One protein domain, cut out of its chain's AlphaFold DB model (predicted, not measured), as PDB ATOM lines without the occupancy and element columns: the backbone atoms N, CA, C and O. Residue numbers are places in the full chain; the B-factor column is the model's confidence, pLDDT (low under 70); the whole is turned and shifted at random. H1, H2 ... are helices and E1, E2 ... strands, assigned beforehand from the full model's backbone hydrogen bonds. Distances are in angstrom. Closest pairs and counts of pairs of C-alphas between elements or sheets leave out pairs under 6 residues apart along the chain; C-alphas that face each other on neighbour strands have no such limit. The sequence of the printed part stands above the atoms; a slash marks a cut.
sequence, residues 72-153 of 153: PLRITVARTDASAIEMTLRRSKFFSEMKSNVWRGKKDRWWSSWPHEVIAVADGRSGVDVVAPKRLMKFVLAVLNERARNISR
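Overview. This is residues 72 to 153 of the 153 residues of an uncharacterized protein of Acetobacter nitrogenifigens DSM 23921 = LMG 23498 (UniProt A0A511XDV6). A strongly twisted sheet of five strands forms a wall, with two helices, H1 and H2, packed over one of its faces and crossing each other steeply, while the other face is bare. Trp 110, in a long loop of residues 106 to 117 between E3 and E4, and Arg 153, just after H2, mark the two ends of the longest axis. The printed part has 82 residues with two named helices and five named strands, in the order E1 H1 E2 E3 E4 E5 H2, and the sheet runs E1, E5, E4, E3, E2, antiparallel throughout. The class is mixed, helices and strands. The whole is compact, with a radius of gyration of the C-alphas of 12.7 A, and its spans of 43 by 28 by 21 A make it only just elongated.

Along the chain. The sheet begins at one edge with E1, residues 72 to 77, 15.9 A from first to last C-alpha; C-alpha 72 is at (8.140, -4.867, -15.006). Next to it is E5, residues 128 to 133, 16.6 A long, and then E4, residues 118 to 123, 16.4 A long. E3, residues 102 to 105, is 10.5 A long, and E2, residues 95 to 99, is 12.3 A long. H1, residues 79 to 91, measures 18.4 A and begins with C-alpha 79 at (-7.779, -14.627, -6.593). H2, residues 134 to 151, is the longest helix at 25.8 A and ends with C-alpha 151 at (-8.662, -27.681, -14.612).

Arrangement. E1 and E2 are the edge strands of the sheet. E2, E3, E4 and E5 form a meander, each strand the antiparallel neighbour of the one before; E2 and E3, E3 and E4, and E4 and E5 are hairpins. E1 and E5 are antiparallel at 155 degrees, with N 75 and O 130 at 2.9 A, within hydrogen-bond range. E5 and E4 stand at 165 degrees, with N 131 and O 120 at 2.8 A. E4 and E3 stand at 162 degrees, with N 103 and O 119 at 2.8 A. The pairing of E4 is staggered: it pairs with E3 over residues 118 to 120 and with E5 over residues 120 to 123. E3 and E2 stand at 146 degrees, with N 104 and O 96 at 2.8 A. H1 and H2 lie on the same face of the sheet, which gives two layers, helices on one face of a sheet. H1 has a height over the sheet of 8.8 A, lies over E5 and E4, and runs along the strands, at 25 degrees to E4 on the local plane. Its closest C-alphas to E5 are those of Arg 79 and Val 128, 5.8 A apart. H2 has a height of 10.2 A, lies over E5, and runs along the strands, at 13 degrees to E5 on the local plane. The closest C-alphas of H2 and E1 are those of Lys 134 and Leu 73, 5.9 A apart. H2 touches H1 with residues 140 to 147 alone, at a steep tilt of 67 degrees, opposite ways; the closest C-alphas are those of Ile 85 and Val 143, 6.7 A apart. In H1 every O i to N i+4 pair is within hydrogen-bond range; in H2, 12 of 14 are.

Size, cuts and confidence. The two C-alphas farthest apart are those of Trp 110 and Arg 153, 43.6 A. The printed part has no cut and ends at the chain's last residue. The link from E3 to E4, 12 residues, is long; the others are tight. The C-alphas of residues 106 to 117 lie 10 to 22 A from the mean of the C-alphas. The mean pLDDT of the printed part is 71.5; 28 residues are under 70, among them residues 106 to 118 and 151 to 153.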
ATOM      1  N   PRO A  72       9.034  -3.847 -15.528       63.78
ATOM      2  CA  PRO A  72       8.140  -4.867 -15.006       63.78
ATOM      3  C   PRO A  72       6.853  -4.929 -15.834       63.78
ATOM      4  O   PRO A  72       6.346  -3.919 -16.321       63.78
ATOM      5  N   LEU A  73       6.340  -6.142 -16.010       68.62
ATOM      6  CA  LEU A  73       5.039  -6.413 -16.601       68.62
ATOM      7  C   LEU A  73       4.019  -6.605 -15.482       68.62
ATOM      8  O   LEU A  73       4.348  -7.142 -14.424       68.62
ATOM      9  N   ARG A  74       2.774  -6.210 -15.746       72.69
ATOM     10  CA  ARG A  74       1.637  -6.423 -14.853       72.69
ATOM     11  C   ARG A  74       0.611  -7.313 -15.533       72.69
ATOM     12  O   ARG A  74       0.261  -7.085 -16.692       72.69
ATOM     13  N   ILE A  75       0.120  -8.296 -14.796       75.00
ATOM     14  CA  ILE A  75      -1.019  -9.118 -15.189       75.00
ATOM     15  C   ILE A  75      -2.065  -9.060 -14.082       75.00
ATOM     16  O   ILE A  75      -1.714  -9.055 -12.905       75.00
ATOM     17  N   THR A  76      -3.339  -9.007 -14.453       78.06
ATOM     18  CA  THR A  76      -4.437  -9.140 -13.493       78.06
ATOM     19  C   THR A  76      -4.988 -10.555 -13.616       78.06
ATOM     20  O   THR A  76      -5.327 -10.990 -14.716       78.06
ATOM     21  N   VAL A  77      -5.035 -11.274 -12.498       78.31
ATOM     22  CA  VAL A  77      -5.464 -12.674 -12.409       78.31
ATOM     23  C   VAL A  77      -6.578 -12.836 -11.376       78.31
ATOM     24  O   VAL A  77      -6.789 -11.969 -10.520       78.31
ATOM     25  N   ALA A  78      -7.311 -13.949 -11.437       80.00
ATOM     26  CA  ALA A  78      -8.293 -14.279 -10.412       80.00
ATOM     27  C   ALA A  78      -7.605 -14.569  -9.063       80.00
ATOM     28  O   ALA A  78      -6.457 -15.008  -9.004       80.00
ATOM     29  N   ARG A  79      -8.322 -14.378  -7.946       79.38
ATOM     30  CA  ARG A  79      -7.779 -14.627  -6.593       79.38
ATOM     31  C   ARG A  79      -7.274 -16.055  -6.396       79.38
ATOM     32  O   ARG A  79      -6.268 -16.267  -5.729       79.38
ATOM     33  N   THR A  80      -7.958 -17.029  -6.992       79.75
ATOM     34  CA  THR A  80      -7.565 -18.439  -6.893       79.75
ATOM     35  C   THR A  80      -6.287 -18.736  -7.688       79.75
ATOM     36  O   THR A  80      -5.526 -19.619  -7.308       79.75
ATOM     37  N   ASP A  81      -6.029 -18.000  -8.775       80.19
ATOM     38  CA  ASP A  81      -4.795 -18.113  -9.563       80.19
ATOM     39  C   ASP A  81      -3.621 -17.460  -8.832       80.19
ATOM     40  O   ASP A  81      -2.521 -18.008  -8.800       80.19
ATOM     41  N   ALA A  82      -3.866 -16.315  -8.192       79.62
ATOM     42  CA  ALA A  82      -2.864 -15.630  -7.385       79.62
ATOM     43  C   ALA A  82      -2.375 -16.490  -6.214       79.62
ATOM     44  O   ALA A  82      -1.168 -16.601  -6.009       79.62
ATOM     45  N   SER A  83      -3.280 -17.166  -5.497       81.50
ATOM     46  CA  SER A  83      -2.881 -18.063  -4.407       81.50
ATOM     47  C   SER A  83      -2.065 -19.261  -4.908       81.50
ATOM     48  O   SER A  83      -1.127 -19.690  -4.237       81.50
ATOM     49  N   ALA A  84      -2.348 -19.772  -6.111       82.38
ATOM     50  CA  ALA A  84      -1.537 -20.814  -6.741       82.38
ATOM     51  C   ALA A  84      -0.131 -20.312  -7.123       82.38
ATOM     52  O   ALA A  84       0.853 -21.037  -6.943       82.38
ATOM     53  N   ILE A  85      -0.016 -19.066  -7.598       82.19
ATOM     54  CA  ILE A  85       1.276 -18.420  -7.862       82.19
ATOM     55  C   ILE A  85       2.066 -18.277  -6.557       82.19
ATOM     56  O   ILE A  85       3.219 -18.702  -6.500       82.19
ATOM     57  N   GLU A  86       1.456 -17.758  -5.491       82.94
ATOM     58  CA  GLU A  86       2.107 -17.615  -4.181       82.94
ATOM     59  C   GLU A  86       2.531 -18.963  -3.589       82.94
ATOM     60  O   GLU A  86       3.651 -19.097  -3.099       82.94
ATOM     61  N   MET A  87       1.688 -19.997  -3.682       84.06
ATOM     62  CA  MET A  87       2.052 -21.351  -3.252       84.06
ATOM     63  C   MET A  87       3.241 -21.901  -4.041       84.06
ATOM     64  O   MET A  87       4.140 -22.509  -3.458       84.06
ATOM     65  N   THR A  88       3.274 -21.678  -5.353       84.19
ATOM     66  CA  THR A  88       4.389 -22.116  -6.199       84.19
ATOM     67  C   THR A  88       5.673 -21.360  -5.857       84.19
ATOM     68  O   THR A  88       6.733 -21.976  -5.751       84.19
ATOM     69  N   LEU A  89       5.582 -20.054  -5.587       81.81
ATOM     70  CA  LEU A  89       6.710 -19.241  -5.128       81.81
ATOM     71  C   LEU A  89       7.224 -19.706  -3.758       81.81
ATOM     72  O   LEU A  89       8.432 -19.867  -3.597       81.81
ATOM     73  N   ARG A  90       6.335 -20.028  -2.810       83.06
ATOM     74  CA  ARG A  90       6.697 -20.602  -1.498       83.06
ATOM     75  C   ARG A  90       7.378 -21.960  -1.607       83.06
ATOM     76  O   ARG A  90       8.328 -22.229  -0.878       83.06
ATOM     77  N   ARG A  91       6.893 -22.825  -2.502       81.81
ATOM     78  CA  ARG A  91       7.492 -24.146  -2.753       81.81
ATOM     79  C   ARG A  91       8.834 -24.041  -3.465       81.81
ATOM     80  O   ARG A  91       9.704 -24.891  -3.278       81.81
ATOM     81  N   SER A  92       9.013 -23.016  -4.291       76.75
ATOM     82  CA  SER A  92      10.260 -22.815  -5.008       76.75
ATOM     83  C   SER A  92      11.366 -22.362  -4.049       76.75
ATOM     84  O   SER A  92      11.282 -21.324  -3.400       76.75
ATOM     85  N   LYS A  93      12.470 -23.114  -3.994       74.56
ATOM     86  CA  LYS A  93      13.655 -22.729  -3.203       74.56
ATOM     87  C   LYS A  93      14.356 -21.471  -3.738       74.56
ATOM     88  O   LYS A  93      15.250 -20.949  -3.082       74.56
ATOM     89  N   PHE A  94      13.949 -20.992  -4.913       71.62
ATOM     90  CA  PHE A  94      14.536 -19.860  -5.625       71.62
ATOM     91  C   PHE A  94      13.987 -18.502  -5.204       71.62
ATOM     92  O   PHE A  94      14.567 -17.499  -5.602       71.62
ATOM     93  N   PHE A  95      12.899 -18.436  -4.434       76.44
ATOM     94  CA  PHE A  95      12.312 -17.170  -4.004       76.44
ATOM     95  C   PHE A  95      12.205 -17.095  -2.476       76.44
ATOM     96  O   PHE A  95      12.128 -18.103  -1.775       76.44
ATOM     97  N   SER A  96      12.264 -15.878  -1.950       76.12
ATOM     98  CA  SER A  96      12.054 -15.546  -0.545       76.12
ATOM     99  C   SER A  96      10.991 -14.469  -0.446       76.12
ATOM    100  O   SER A  96      11.023 -13.498  -1.202       76.12
ATOM    101  N   GLU A  97      10.083 -14.613   0.509       76.19
ATOM    102  CA  GLU A  97       9.175 -13.534   0.884       76.19
ATOM    103  C   GLU A  97       9.982 -12.444   1.608       76.19
ATOM    104  O   GLU A  97      10.783 -12.753   2.492       76.19
ATOM    105  N   MET A  98       9.840 -11.185   1.186       68.12
ATOM    106  CA  MET A  98      10.556 -10.044   1.776       68.12
ATOM    107  C   MET A  98       9.625  -9.164   2.618       68.12
ATOM    108  O   MET A  98      10.000  -8.699   3.691       68.12
ATOM    109  N   LYS A  99       8.411  -8.925   2.118       66.25
ATOM    110  CA  LYS A  99       7.284  -8.269   2.795       66.25
ATOM    111  C   LYS A  99       6.015  -9.004   2.369       66.25
ATOM    112  O   LYS A  99       6.057  -9.703   1.360       66.25
ATOM    113  N   SER A 100       4.913  -8.834   3.104       69.62
ATOM    114  CA  SER A 100       3.631  -9.462   2.759       69.62
ATOM    115  C   SER A 100       3.319  -9.253   1.272       69.62
ATOM    116  O   SER A 100       3.278  -8.119   0.790       69.62
ATOM    117  N   ASN A 101       3.191 -10.371   0.556       68.62
ATOM    118  CA  ASN A 101       2.888 -10.459  -0.875       68.62
ATOM    119  C   ASN A 101       3.964  -9.878  -1.823       68.62
ATOM    120  O   ASN A 101       3.704  -9.604  -2.997       68.62
ATOM    121  N   VAL A 102       5.200  -9.719  -1.341       73.50
ATOM    122  CA  VAL A 102       6.370  -9.313  -2.133       73.50
ATOM    123  C   VAL A 102       7.444 -10.393  -2.054       73.50
ATOM    124  O   VAL A 102       8.042 -10.642  -1.005       73.50
ATOM    125  N   TRP A 103       7.727 -10.994  -3.202       74.88
ATOM    126  CA  TRP A 103       8.644 -12.112  -3.379       74.88
ATOM    127  C   TRP A 103       9.911 -11.654  -4.092       74.88
ATOM    128  O   TRP A 103       9.849 -10.873  -5.036       74.88
ATOM    129  N   ARG A 104      11.073 -12.157  -3.683       73.50
ATOM    130  CA  ARG A 104      12.379 -11.829  -4.270       73.50
ATOM    131  C   ARG A 104      13.145 -13.099  -4.616       73.50
ATOM    132  O   ARG A 104      13.090 -14.057  -3.854       73.50
ATOM    133  N   GLY A 105      13.892 -13.103  -5.719       70.44
ATOM    134  CA  GLY A 105      14.835 -14.184  -6.025       70.44
ATOM    135  C   GLY A 105      15.920 -14.344  -4.945       70.44
ATOM    136  O   GLY A 105      16.602 -13.385  -4.592       70.44
ATOM    137  N   LYS A 106      16.102 -15.558  -4.419       67.06
ATOM    138  CA  LYS A 106      17.260 -15.950  -3.605       67.06
ATOM    139  C   LYS A 106      18.442 -16.161  -4.549       67.06
ATOM    140  O   LYS A 106      18.582 -17.226  -5.144       67.06
ATOM    141  N   LYS A 107      19.275 -15.140  -4.726       62.00
ATOM    142  CA  LYS A 107      20.585 -15.279  -5.373       62.00
ATOM    143  C   LYS A 107      21.689 -14.873  -4.407       62.00
ATOM    144  O   LYS A 107      21.570 -13.857  -3.732       62.00
ATOM    145  N   ASP A 108      22.779 -15.636  -4.431       49.97
ATOM    146  CA  ASP A 108      23.962 -15.489  -3.568       49.97
ATOM    147  C   ASP A 108      24.826 -14.247  -3.844       49.97
ATOM    148  O   ASP A 108      25.825 -14.022  -3.164       49.97
ATOM    149  N   ARG A 109      24.508 -13.429  -4.855       49.88
ATOM    150  CA  ARG A 109      25.382 -12.321  -5.262       49.88
ATOM    151  C   ARG A 109      24.802 -10.971  -4.850       49.88
ATOM    152  O   ARG A 109      23.708 -10.596  -5.250       49.88
ATOM    153  N   TRP A 110      25.586 -10.190  -4.112       44.59
ATOM    154  CA  TRP A 110      25.203  -8.864  -3.611       44.59
ATOM    155  C   TRP A 110      24.806  -7.863  -4.711       44.59
ATOM    156  O   TRP A 110      23.982  -6.992  -4.459       44.59
ATOM    157  N   TRP A 111      25.297  -8.019  -5.946       44.47
ATOM    158  CA  TRP A 111      24.905  -7.203  -7.108       44.47
ATOM    159  C   TRP A 111      23.614  -7.658  -7.815       44.47
ATOM    160  O   TRP A 111      23.130  -6.946  -8.687       44.47
ATOM    161  N   SER A 112      23.010  -8.803  -7.458       43.72
ATOM    162  CA  SER A 112      21.656  -9.184  -7.920       43.72
ATOM    163  C   SER A 112      20.538  -8.669  -7.005       43.72
ATOM    164  O   SER A 112      19.378  -9.018  -7.181       43.72
ATOM    165  N   SER A 113      20.877  -7.813  -6.039       44.34
ATOM    166  CA  SER A 113      19.959  -7.121  -5.122       44.34
ATOM    167  C   SER A 113      19.070  -6.064  -5.792       44.34
ATOM    168  O   SER A 113      18.284  -5.389  -5.124       44.34
ATOM    169  N   TRP A 114      19.183  -5.911  -7.107       47.06
ATOM    170  CA  TRP A 114      18.467  -4.901  -7.860       47.06
ATOM    171  C   TRP A 114      16.948  -5.176  -7.914       47.06
ATOM    172  O   TRP A 114      16.509  -6.327  -7.948       47.06
ATOM    173  N   PRO A 115      16.117  -4.122  -8.008       51.16
ATOM    174  CA  PRO A 115      14.649  -4.205  -7.948       51.16
ATOM    175  C   PRO A 115      13.986  -5.024  -9.077       51.16
ATOM    176  O   PRO A 115      12.784  -5.267  -9.041       51.16
ATOM    177  N   HIS A 116      14.752  -5.487 -10.067       53.50
ATOM    178  CA  HIS A 116      14.281  -6.244 -11.228       53.50
ATOM    179  C   HIS A 116      14.225  -7.770 -11.021       53.50
ATOM    180  O   HIS A 116      14.126  -8.506 -12.003       53.50
ATOM    181  N   GLU A 117      14.280  -8.264  -9.781       60.25
ATOM    182  CA  GLU A 117      14.045  -9.682  -9.437       60.25
ATOM    183  C   GLU A 117      12.922  -9.862  -8.396       60.25
ATOM    184  O   GLU A 117      12.898 -10.836  -7.642       60.25
ATOM    185  N   VAL A 118      11.990  -8.903  -8.347       66.31
ATOM    186  CA  VAL A 118      10.871  -8.881  -7.398       66.31
ATOM    187  C   VAL A 118       9.558  -9.231  -8.099       66.31
ATOM    188  O   VAL A 118       9.277  -8.724  -9.182       66.31
ATOM    189  N   ILE A 119       8.748 -10.083  -7.477       71.50
ATOM    190  CA  ILE A 119       7.367 -10.369  -7.868       71.50
ATOM    191  C   ILE A 119       6.469  -9.809  -6.768       71.50
ATOM    192  O   ILE A 119       6.541 -10.256  -5.626       71.50
ATOM    193  N   ALA A 120       5.638  -8.828  -7.098       74.75
ATOM    194  CA  ALA A 120       4.645  -8.286  -6.180       74.75
ATOM    195  C   ALA A 120       3.262  -8.820  -6.552       74.75
ATOM    196  O   ALA A 120       2.889  -8.806  -7.724       74.75
ATOM    197  N   VAL A 121       2.514  -9.276  -5.555       78.06
ATOM    198  CA  VAL A 121       1.132  -9.737  -5.676       78.06
ATOM    199  C   VAL A 121       0.284  -8.782  -4.839       78.06
ATOM    200  O   VAL A 121       0.450  -8.687  -3.631       78.06
ATOM    201  N   ALA A 122      -0.571  -7.983  -5.467       75.69
ATOM    202  CA  ALA A 122      -1.352  -6.961  -4.774       75.69
ATOM    203  C   ALA A 122      -2.827  -7.065  -5.147       75.69
ATOM    204  O   ALA A 122      -3.164  -7.339  -6.296       75.69
ATOM    205  N   ASP A 123      -3.724  -6.809  -4.195       71.44
ATOM    206  CA  ASP A 123      -5.152  -6.731  -4.494       71.44
ATOM    207  C   ASP A 123      -5.435  -5.544  -5.433       71.44
ATOM    208  O   ASP A 123      -5.161  -4.379  -5.128       71.44
ATOM    209  N   GLY A 124      -5.984  -5.854  -6.603       63.19
ATOM    210  CA  GLY A 124      -6.414  -4.902  -7.616       63.19
ATOM    211  C   GLY A 124      -7.911  -4.602  -7.532       63.19
ATOM    212  O   GLY A 124      -8.683  -5.284  -6.868       63.19
ATOM    213  N   ARG A 125      -8.374  -3.590  -8.279       62.25
ATOM    214  CA  ARG A 125      -9.801  -3.189  -8.287       62.25
ATOM    215  C   ARG A 125     -10.756  -4.242  -8.867       62.25
ATOM    216  O   ARG A 125     -11.954  -4.150  -8.643       62.25
ATOM    217  N   SER A 126     -10.250  -5.186  -9.661       66.44
ATOM    218  CA  SER A 126     -11.070  -6.187 -10.366       66.44
ATOM    219  C   SER A 126     -10.566  -7.628 -10.201       66.44
ATOM    220  O   SER A 126     -11.169  -8.552 -10.737       66.44
ATOM    221  N   GLY A 127      -9.487  -7.834  -9.442       74.69
ATOM    222  CA  GLY A 127      -8.783  -9.108  -9.301       74.69
ATOM    223  C   GLY A 127      -7.506  -8.920  -8.485       74.69
ATOM    224  O   GLY A 127      -7.405  -7.954  -7.737       74.69
ATOM    225  N   VAL A 128      -6.528  -9.805  -8.645       75.06
ATOM    226  CA  VAL A 128      -5.199  -9.660  -8.039       75.06
ATOM    227  C   VAL A 128      -4.203  -9.281  -9.125       75.06
ATOM    228  O   VAL A 128      -4.141  -9.915 -10.176       75.06
ATOM    229  N   ASP A 129      -3.436  -8.229  -8.887       75.75
ATOM    230  CA  ASP A 129      -2.400  -7.753  -9.782       75.75
ATOM    231  C   ASP A 129      -1.058  -8.383  -9.422       75.75
ATOM    232  O   ASP A 129      -0.546  -8.208  -8.318       75.75
ATOM    233  N   VAL A 130      -0.469  -9.092 -10.380       74.88
ATOM    234  CA  VAL A 130       0.876  -9.650 -10.270       74.88
ATOM    235  C   VAL A 130       1.814  -8.808 -11.119       74.88
ATOM    236  O   VAL A 130       1.667  -8.715 -12.341       74.88
ATOM    237  N   VAL A 131       2.786  -8.181 -10.465       74.56
ATOM    238  CA  VAL A 131       3.813  -7.350 -11.090       74.56
ATOM    239  C   VAL A 131       5.133  -8.098 -11.028       74.56
ATOM    240  O   VAL A 131       5.630  -8.398  -9.946       74.56
ATOM    241  N   ALA A 132       5.703  -8.405 -12.190       71.19
ATOM    242  CA  ALA A 132       6.967  -9.123 -12.287       71.19
ATOM    243  C   ALA A 132       7.799  -8.658 -13.500       71.19
ATOM    244  O   ALA A 132       7.248  -8.364 -14.563       71.19
ATOM    245  N   PRO A 133       9.137  -8.646 -13.402       69.25
ATOM    246  CA  PRO A 133      10.051  -8.452 -14.526       69.25
ATOM    247  C   PRO A 133       9.740  -9.402 -15.682       69.25
ATOM    248  O   PRO A 133       9.399 -10.561 -15.455       69.25
ATOM    249  N   LYS A 134       9.961  -8.977 -16.933       68.50
ATOM    250  CA  LYS A 134       9.656  -9.791 -18.130       68.50
ATOM    251  C   LYS A 134      10.231 -11.214 -18.094       68.50
ATOM    252  O   LYS A 134       9.597 -12.145 -18.587       68.50
ATOM    253  N   ARG A 135      11.418 -11.396 -17.506       68.00
ATOM    254  CA  ARG A 135      12.044 -12.720 -17.335       68.00
ATOM    255  C   ARG A 135      11.247 -13.616 -16.382       68.00
ATOM    256  O   ARG A 135      11.012 -14.772 -16.709       68.00
ATOM    257  N   LEU A 136      10.797 -13.064 -15.258       72.38
ATOM    258  CA  LEU A 136      10.004 -13.771 -14.250       72.38
ATOM    259  C   LEU A 136       8.536 -13.914 -14.660       72.38
ATOM    260  O   LEU A 136       7.889 -14.889 -14.301       72.38
ATOM    261  N   MET A 137       8.024 -13.009 -15.491       74.44
ATOM    262  CA  MET A 137       6.662 -13.099 -16.011       74.44
ATOM    263  C   MET A 137       6.448 -14.368 -16.845       74.44
ATOM    264  O   MET A 137       5.378 -14.959 -16.793       74.44
ATOM    265  N   LYS A 138       7.476 -14.852 -17.559       76.94
ATOM    266  CA  LYS A 138       7.404 -16.153 -18.248       76.94
ATOM    267  C   LYS A 138       7.159 -17.311 -17.281       76.94
ATOM    268  O   LYS A 138       6.407 -18.218 -17.612       76.94
ATOM    269  N   PHE A 139       7.775 -17.268 -16.100       78.62
ATOM    270  CA  PHE A 139       7.549 -18.260 -15.051       78.62
ATOM    271  C   PHE A 139       6.118 -18.165 -14.511       78.62
ATOM    272  O   PHE A 139       5.426 -19.173 -14.457       78.62
ATOM    273  N   VAL A 140       5.639 -16.955 -14.209       79.06
ATOM    274  CA  VAL A 140       4.258 -16.736 -13.744       79.06
ATOM    275  C   VAL A 140       3.237 -17.245 -14.770       79.06
ATOM    276  O   VAL A 140       2.322 -17.982 -14.417       79.06
ATOM    277  N   LEU A 141       3.426 -16.924 -16.052       79.44
ATOM    278  CA  LEU A 141       2.572 -17.418 -17.137       79.44
ATOM    279  C   LEU A 141       2.636 -18.945 -17.287       79.44
ATOM    280  O   LEU A 141       1.620 -19.567 -17.581       79.44
ATOM    281  N   ALA A 142       3.799 -19.565 -17.066       82.31
ATOM    282  CA  ALA A 142       3.924 -21.020 -17.091       82.31
ATOM    283  C   ALA A 142       3.097 -21.682 -15.977       82.31
ATOM    284  O   ALA A 142       2.383 -22.643 -16.257       82.31
ATOM    285  N   VAL A 143       3.126 -21.127 -14.759       83.19
ATOM    286  CA  VAL A 143       2.313 -21.600 -13.624       83.19
ATOM    287  C   VAL A 143       0.818 -21.482 -13.930       83.19
ATOM    288  O   VAL A 143       0.060 -22.426 -13.712       83.19
ATOM    289  N   LEU A 144       0.390 -20.351 -14.497       82.50
ATOM    290  CA  LEU A 144      -1.004 -20.141 -14.900       82.50
ATOM    291  C   LEU A 144      -1.446 -21.140 -15.981       82.50
ATOM    292  O   LEU A 144      -2.507 -21.751 -15.866       82.50
ATOM    293  N   ASN A 145      -0.611 -21.368 -16.997       81.94
ATOM    294  CA  ASN A 145      -0.891 -22.332 -18.065       81.94
ATOM    295  C   ASN A 145      -0.914 -23.786 -17.568       81.94
ATOM    296  O   ASN A 145      -1.653 -24.616 -18.098       81.94
ATOM    297  N   GLU A 146      -0.093 -24.137 -16.580       81.88
ATOM    298  CA  GLU A 146      -0.140 -25.450 -15.933       81.88
ATOM    299  C   GLU A 146      -1.442 -25.638 -15.150       81.88
ATOM    300  O   GLU A 146      -2.099 -26.671 -15.278       81.88
ATOM    301  N   ARG A 147      -1.883 -24.604 -14.428       76.81
ATOM    302  CA  ARG A 147      -3.156 -24.626 -13.706       76.81
ATOM    303  C   ARG A 147      -4.355 -24.765 -14.645       76.81
ATOM    304  O   ARG A 147      -5.213 -25.604 -14.393       76.81
ATOM    305  N   ALA A 148      -4.387 -24.015 -15.746       76.94
ATOM    306  CA  ALA A 148      -5.446 -24.124 -16.753       76.94
ATOM    307  C   ALA A 148      -5.527 -25.539 -17.367       76.94
ATOM    308  O   ALA A 148      -6.617 -26.067 -17.590       76.94
ATOM    309  N   ARG A 149      -4.377 -26.197 -17.578       77.81
ATOM    310  CA  ARG A 149      -4.324 -27.595 -18.044       77.81
ATOM    311  C   ARG A 149      -4.828 -28.603 -17.011       77.81
ATOM    312  O   ARG A 149      -5.427 -29.596 -17.397       77.81
ATOM    313  N   ASN A 150      -4.609 -28.354 -15.722       76.44
ATOM    314  CA  ASN A 150      -5.112 -29.229 -14.658       76.44
ATOM    315  C   ASN A 150      -6.615 -29.063 -14.394       76.44
ATOM    316  O   ASN A 150      -7.220 -29.976 -13.856       76.44
ATOM    317  N   ILE A 151      -7.213 -27.922 -14.752       69.81
ATOM    318  CA  ILE A 151      -8.662 -27.681 -14.612       69.81
ATOM    319  C   ILE A 151      -9.458 -28.278 -15.789       69.81
ATOM    320  O   ILE A 151     -10.643 -28.552 -15.654       69.81
ATOM    321  N   SER A 152      -8.819 -28.473 -16.947       62.31
ATOM    322  CA  SER A 152      -9.442 -29.013 -18.170       62.31
ATOM    323  C   SER A 152      -9.348 -30.539 -18.310       62.31
ATOM    324  O   SER A 152      -9.787 -31.081 -19.324       62.31
ATOM    325  N   ARG A 153      -8.771 -31.223 -17.318       53.00
ATOM    326  CA  ARG A 153      -8.740 -32.685 -17.191       53.00
ATOM    327  C   ARG A 153      -9.686 -33.123 -16.088       53.00
ATOM    328  O   ARG A 153     -10.305 -34.188 -16.279       53.00
TER     329      ARG A 153